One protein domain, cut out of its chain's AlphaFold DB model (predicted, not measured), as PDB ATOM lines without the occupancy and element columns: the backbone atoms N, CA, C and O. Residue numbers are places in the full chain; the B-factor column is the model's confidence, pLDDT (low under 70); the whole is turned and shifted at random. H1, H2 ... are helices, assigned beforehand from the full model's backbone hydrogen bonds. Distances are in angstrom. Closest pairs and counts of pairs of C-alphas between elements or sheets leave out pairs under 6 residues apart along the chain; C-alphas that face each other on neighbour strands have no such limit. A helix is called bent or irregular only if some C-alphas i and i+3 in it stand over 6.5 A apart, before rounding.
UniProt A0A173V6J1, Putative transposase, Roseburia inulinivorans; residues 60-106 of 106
ATOM      1  N   VAL A  60     -36.367 -37.434  -8.483       87.62
ATOM      2  CA  VAL A  60     -36.622 -35.987  -8.285       87.62
ATOM      3  C   VAL A  60     -35.336 -35.183  -8.094       87.62
ATOM      4  O   VAL A  60     -35.138 -34.203  -8.796       87.62
ATOM      5  N   LYS A  61     -34.426 -35.621  -7.212       90.69
ATOM      6  CA  LYS A  61     -33.171 -34.895  -6.935       90.69
ATOM      7  C   LYS A  61     -32.300 -34.725  -8.184       90.69
ATOM      8  O   LYS A  61     -31.735 -33.656  -8.399       90.69
ATOM      9  N   VAL A  62     -32.223 -35.764  -9.018       90.56
ATOM     10  CA  VAL A  62     -31.472 -35.725 -10.281       90.56
ATOM     11  C   VAL A  62     -32.159 -34.778 -11.258       90.56
ATOM     12  O   VAL A  62     -31.503 -33.920 -11.845       90.56
ATOM     13  N   MET A  63     -33.485 -34.869 -11.384       88.62
ATOM     14  CA  MET A  63     -34.233 -33.982 -12.272       88.62
ATOM     15  C   MET A  63     -34.139 -32.516 -11.837       88.62
ATOM     16  O   MET A  63     -33.972 -31.653 -12.689       88.62
ATOM     17  N   SER A  64     -34.188 -32.212 -10.539       90.81
ATOM     18  CA  SER A  64     -34.020 -30.847 -10.031       90.81
ATOM     19  C   SER A  64     -32.664 -30.260 -10.430       90.81
ATOM     20  O   SER A  64     -32.607 -29.135 -10.922       90.81
ATOM     21  N   ALA A  65     -31.581 -31.031 -10.285       92.31
ATOM     22  CA  ALA A  65     -30.244 -30.596 -10.686       92.31
ATOM     23  C   ALA A  65     -30.133 -30.393 -12.207       92.31
ATOM     24  O   ALA A  65     -29.602 -29.381 -12.664       92.31
ATOM     25  N   VAL A  66     -30.676 -31.326 -12.992       91.12
ATOM     26  CA  VAL A  66     -30.665 -31.256 -14.460       91.12
ATOM     27  C   VAL A  66     -31.514 -30.085 -14.969       91.12
ATOM     28  O   VAL A  66     -31.056 -29.336 -15.828       91.12
ATOM     29  N   PHE A  67     -32.709 -29.870 -14.413       91.25
ATOM     30  CA  PHE A  67     -33.553 -28.718 -14.745       91.25
ATOM     31  C   PHE A  67     -32.830 -27.405 -14.444       91.25
ATOM     32  O   PHE A  67     -32.728 -26.556 -15.323       91.25
ATOM     33  N   LYS A  68     -32.266 -27.268 -13.236       92.69
ATOM     34  CA  LYS A  68     -31.504 -26.080 -12.839       92.69
ATOM     35  C   LYS A  68     -30.347 -25.809 -13.801       92.69
ATOM     36  O   LYS A  68     -30.164 -24.668 -14.212       92.69
ATOM     37  N   LYS A  69     -29.600 -26.846 -14.198       93.88
ATOM     38  CA  LYS A  69     -28.508 -26.726 -15.175       93.88
ATOM     39  C   LYS A  69     -29.007 -26.152 -16.504       93.88
ATOM     40  O   LYS A  69     -28.438 -25.172 -16.972       93.88
ATOM     41  N   TYR A  70     -30.044 -26.744 -17.099       93.94
ATOM     42  CA  TYR A  70     -30.572 -26.281 -18.387       93.94
ATOM     43  C   TYR A  70     -31.165 -24.875 -18.291       93.94
ATOM     44  O   TYR A  70     -30.856 -24.030 -19.124       93.94
ATOM     45  N   TYR A  71     -31.935 -24.596 -17.238       94.06
ATOM     46  CA  TYR A  71     -32.520 -23.279 -17.004       94.06
ATOM     47  C   TYR A  71     -31.452 -22.188 -16.877       94.06
ATOM     48  O   TYR A  71     -31.542 -21.158 -17.536       94.06
ATOM     49  N   LEU A  72     -30.417 -22.412 -16.060       95.56
ATOM     50  CA  LEU A  72     -29.341 -21.434 -15.880       95.56
ATOM     51  C   LEU A  72     -28.482 -21.271 -17.135       95.56
ATOM     52  O   LEU A  72     -27.978 -20.178 -17.373       95.56
ATOM     53  N   CYS A  73     -28.296 -22.338 -17.915       96.19
ATOM     54  CA  CYS A  73     -27.590 -22.267 -19.192       96.19
ATOM     55  C   CYS A  73     -28.334 -21.349 -20.168       96.19
ATOM     56  O   CYS A  73     -27.751 -20.387 -20.662       96.19
ATOM     57  N   GLU A  74     -29.630 -21.594 -20.362       96.69
ATOM     58  CA  GLU A  74     -30.464 -20.793 -21.259       96.69
ATOM     59  C   GLU A  74     -30.594 -19.345 -20.767       96.69
ATOM     60  O   GLU A  74     -30.456 -18.404 -21.541       96.69
ATOM     61  N   LEU A  75     -30.778 -19.141 -19.456       95.81
ATOM     62  CA  LEU A  75     -30.851 -17.803 -18.865       95.81
ATOM     63  C   LEU A  75     -29.574 -16.990 -19.130       95.81
ATOM     64  O   LEU A  75     -29.660 -15.803 -19.441       95.81
ATOM     65  N   LYS A  76     -28.398 -17.619 -19.011       95.81
ATOM     66  CA  LYS A  76     -27.108 -16.982 -19.318       95.81
ATOM     67  C   LYS A  76     -26.991 -16.645 -20.798       95.81
ATOM     68  O   LYS A  76     -26.619 -15.522 -21.119       95.81
ATOM     69  N   GLN A  77     -27.366 -17.572 -21.675       97.06
ATOM     70  CA  GLN A  77     -27.333 -17.345 -23.115       97.06
ATOM     71  C   GLN A  77     -28.242 -16.177 -23.523       97.06
ATOM     72  O   GLN A  77     -27.800 -15.256 -24.204       97.06
ATOM     73  N   LEU A  78     -29.490 -16.150 -23.047       96.69
ATOM     74  CA  LEU A  78     -30.422 -15.055 -23.332       96.69
ATOM     75  C   LEU A  78     -29.922 -13.706 -22.796       96.69
ATOM     76  O   LEU A  78     -30.176 -12.666 -23.410       96.69
ATOM     77  N   TRP A  79     -29.215 -13.710 -21.664       95.44
ATOM     78  CA  TRP A  79     -28.587 -12.509 -21.119       95.44
ATOM     79  C   TRP A  79     -27.442 -12.002 -22.005       95.44
ATOM     80  O   TRP A  79     -27.423 -10.821 -22.355       95.44
ATOM     81  N   GLU A  80     -26.530 -12.888 -22.413       94.69
ATOM     82  CA  GLU A  80     -25.398 -12.572 -23.296       94.69
ATOM     83  C   GLU A  80     -25.865 -12.073 -24.672       94.69
ATOM     84  O   GLU A  80     -25.333 -11.098 -25.206       94.69
ATOM     85  N   GLU A  81     -26.928 -12.677 -25.204       97.00
ATOM     86  CA  GLU A  81     -27.564 -12.289 -26.465       97.00
ATOM     87  C   GLU A  81     -28.457 -11.039 -26.345       97.00
ATOM     88  O   GLU A  81     -29.029 -10.596 -27.342       97.00
ATOM     89  N   LYS A  82     -28.578 -10.449 -25.146       95.56
ATOM     90  CA  LYS A  82     -29.418  -9.270 -24.853       95.56
ATOM     91  C   LYS A  82     -30.898  -9.459 -25.217       95.56
ATOM     92  O   LYS A  82     -31.571  -8.506 -25.605       95.56
ATOM     93  N   LYS A  83     -31.411 -10.683 -25.074       96.81
ATOM     94  CA  LYS A  83     -32.810 -11.058 -25.351       96.81
ATOM     95  C   LYS A  83     -33.719 -11.000 -24.122       96.81
ATOM     96  O   LYS A  83     -34.917 -11.232 -24.241       96.81
ATOM     97  N   LEU A  84     -33.163 -10.731 -22.941       95.69
ATOM     98  CA  LEU A  84     -33.942 -10.614 -21.711       95.69
ATOM     99  C   LEU A  84     -34.634  -9.255 -21.608       95.69
ATOM    100  O   LEU A  84     -34.014  -8.204 -21.770       95.69
ATOM    101  N   GLU A  85     -35.910  -9.299 -21.242       94.88
ATOM    102  CA  GLU A  85     -36.668  -8.134 -20.806       94.88
ATOM    103  C   GLU A  85     -36.826  -8.141 -19.285       94.88
ATOM    104  O   GLU A  85     -36.975  -9.190 -18.655       94.88
ATOM    105  N   TYR A  86     -36.810  -6.950 -18.691       94.19
ATOM    106  CA  TYR A  86     -36.813  -6.763 -17.245       94.19
ATOM    107  C   TYR A  86     -37.994  -5.885 -16.854       94.19
ATOM    108  O   TYR A  86     -38.019  -4.696 -17.165       94.19
ATOM    109  N   HIS A  87     -38.963  -6.477 -16.158       90.88
ATOM    110  CA  HIS A  87     -40.236  -5.839 -15.828       90.88
ATOM    111  C   HIS A  87     -40.452  -5.757 -14.316       90.88
ATOM    112  O   HIS A  87     -39.974  -6.602 -13.556       90.88
ATOM    113  N   GLY A  88     -41.204  -4.747 -13.870       90.50
ATOM    114  CA  GLY A  88     -41.605  -4.590 -12.469       90.50
ATOM    115  C   GLY A  88     -40.419  -4.612 -11.501       90.50
ATOM    116  O   GLY A  88     -39.445  -3.880 -11.669       90.50
ATOM    117  N   THR A  89     -40.481  -5.481 -10.491       90.75
ATOM    118  CA  THR A  89     -39.427  -5.613  -9.472       90.75
ATOM    119  C   THR A  89     -38.100  -6.120 -10.030       90.75
ATOM    120  O   THR A  89     -37.080  -5.928  -9.380       90.75
ATOM    121  N   ALA A  90     -38.072  -6.707 -11.230       92.88
ATOM    122  CA  ALA A  90     -36.851  -7.172 -11.884       92.88
ATOM    123  C   ALA A  90     -36.115  -6.074 -12.673       92.88
ATOM    124  O   ALA A  90     -35.045  -6.347 -13.206       92.88
ATOM    125  N   ALA A  91     -36.637  -4.843 -12.754       96.06
ATOM    126  CA  ALA A  91     -36.039  -3.769 -13.559       96.06
ATOM    127  C   ALA A  91     -34.566  -3.470 -13.201       96.06
ATOM    128  O   ALA A  91     -33.763  -3.181 -14.089       96.06
ATOM    129  N   HIS A  92     -34.203  -3.587 -11.919       95.12
ATOM    130  CA  HIS A  92     -32.839  -3.380 -11.420       95.12
ATOM    131  C   HIS A  92     -31.832  -4.368 -12.046       95.12
ATOM    132  O   HIS A  92     -30.735  -3.982 -12.442       95.12
ATOM    133  N   LEU A  93     -32.272  -5.597 -12.343       95.88
ATOM    134  CA  LEU A  93     -31.463  -6.648 -12.970       95.88
ATOM    135  C   LEU A  93     -31.030  -6.345 -14.414       95.88
ATOM    136  O   LEU A  93     -30.236  -7.093 -14.979       95.88
ATOM    137  N   LYS A  94     -31.492  -5.240 -15.017       95.06
ATOM    138  CA  LYS A  94     -30.891  -4.704 -16.248       95.06
ATOM    139  C   LYS A  94     -29.429  -4.286 -16.027       95.06
ATOM    140  O   LYS A  94     -28.645  -4.246 -16.976       95.06
ATOM    141  N   ASN A  95     -29.051  -3.967 -14.786       95.50
ATOM    142  CA  ASN A  95     -27.672  -3.712 -14.405       95.50
ATOM    143  C   ASN A  95     -26.843  -5.005 -14.501       95.50
ATOM    144  O   ASN A  95     -27.141  -6.014 -13.865       95.50
ATOM    145  N   HIS A  96     -25.753  -4.944 -15.267       93.00
ATOM    146  CA  HIS A  96     -24.865  -6.081 -15.497       93.00
ATOM    147  C   HIS A  96     -24.303  -6.693 -14.199       93.00
ATOM    148  O   HIS A  96     -24.206  -7.915 -14.081       93.00
ATOM    149  N   TYR A  97     -23.928  -5.868 -13.218       95.62
ATOM    150  CA  TYR A  97     -23.372  -6.347 -11.953       95.62
ATOM    151  C   TYR A  97     -24.434  -7.033 -11.097       95.62
ATOM    152  O   TYR A  97     -24.176  -8.115 -10.574       95.62
ATOM    153  N   GLU A  98     -25.633  -6.458 -11.003       96.19
ATOM    154  CA  GLU A  98     -26.729  -7.043 -10.224       96.19
ATOM    155  C   GLU A  98     -27.199  -8.373 -10.818       96.19
ATOM    156  O   GLU A  98     -27.379  -9.346 -10.083       96.19
ATOM    157  N   PHE A  99     -27.291  -8.470 -12.150       95.81
ATOM    158  CA  PHE A  99     -27.603  -9.738 -12.814       95.81
ATOM    159  C   PHE A  99     -26.535 -10.803 -12.548       95.81
ATOM    160  O   PHE A  99     -26.851 -11.962 -12.275       95.81
ATOM    161  N   LYS A 100     -25.253 -10.421 -12.583       94.00
ATOM    162  CA  LYS A 100     -24.147 -11.340 -12.294       94.00
ATOM    163  C   LYS A 100     -24.166 -11.821 -10.840       94.00
ATOM    164  O   LYS A 100     -23.902 -12.995 -10.592       94.00
ATOM    165  N   VAL A 101     -24.510 -10.950  -9.889       95.94
ATOM    166  CA  VAL A 101     -24.710 -11.331  -8.480       95.94
ATOM    167  C   VAL A 101     -25.861 -12.328  -8.351       95.94
ATOM    168  O   VAL A 101     -25.678 -13.369  -7.720       95.94
ATOM    169  N   LEU A 102     -26.999 -12.072  -9.008       94.38
ATOM    170  CA  LEU A 102     -28.125 -13.008  -9.044       94.38
ATOM    171  C   LEU A 102     -27.689 -14.375  -9.587       94.38
ATOM    172  O   LEU A 102     -27.888 -15.382  -8.912       94.38
ATOM    173  N   LEU A 103     -27.046 -14.421 -10.756       92.94
ATOM    174  CA  LEU A 103     -26.578 -15.673 -11.360       92.94
ATOM    175  C   LEU A 103     -25.624 -16.465 -10.459       92.94
ATOM    176  O   LEU A 103     -25.662 -17.691 -10.479       92.94
ATOM    177  N   ASN A 104     -24.770 -15.785  -9.691       91.50
ATOM    178  CA  ASN A 104     -23.843 -16.435  -8.764       91.50
ATOM    179  C   ASN A 104     -24.534 -16.954  -7.492       91.50
ATOM    180  O   ASN A 104     -23.993 -17.833  -6.827       91.50
ATOM    181  N   SER A 105     -25.701 -16.405  -7.144       92.00
ATOM    182  CA  SER A 105     -26.489 -16.832  -5.981       92.00
ATOM    183  C   SER A 105     -27.401 -18.031  -6.257       92.00
ATOM    184  O   SER A 105     -27.846 -18.682  -5.310       92.00
ATOM    185  N   LEU A 106     -27.689 -18.304  -7.537       86.44
ATOM    186  CA  LEU A 106     -28.606 -19.355  -7.980       86.44
ATOM    187  C   LEU A 106     -27.922 -20.711  -8.064       86.44
ATOM    188  O   LEU A 106     -28.419 -21.612  -7.360       86.44
TER     189      LEU A 106
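What this domain is: This is residues 60 to 106 of the 106 residues of the protein "Putative transposase" of Roseburia inulinivorans (UniProt A0A173V6J1). Look first at the long helix H1: the short helix H3 folds back beside its second half, running the opposite way with few contacts, and little H2 lies crosswise where the chain turns. Residues 60 to 67 of H1 stick out. The printed part, 47 residues with three named helices in the order H1, H2, H3 and no named strand, is all helix, loose with a radius of gyration of the C-alphas of 12.0 A, and spans 33 by 19 by 18 A.

Where its parts are: Find C-alpha 60 at (-36.622, -35.987, -8.285); from there H1, residues 60 to 80, runs 30.0 A. H2 is residues 88 to 94, irregular, with C-alphas 89 and 92 7.2 A apart. H3, residues 96 to 105, runs 14.4 A to C-alpha 105 at (-26.489, -16.832, -5.981).

How they stand to each other: H1 and H3 are close but not clearly touching, closest at the C-alphas of Leu 72 and Leu 103, 7.8 A; they run opposite ways at a shallow tilt of 10 degrees. H2 is close to but not clearly touching H3, closest at the C-alphas of Leu 93 and Phe 99, 4.9 A, and about perpendicular at 75 degrees. H1 and H2 are apart. Every O i to N i+4 pair is within hydrogen-bond range in H1 and H3; H2 has 0 of 3, but 3 of 4 O i to N i+3 pairs.

The domain as a whole: The C-alphas farthest apart, Val 60 and Asn 95, are 34.0 A apart. The printed part has no cut, no link is long, and no printed residue is under 70 in pLDDT.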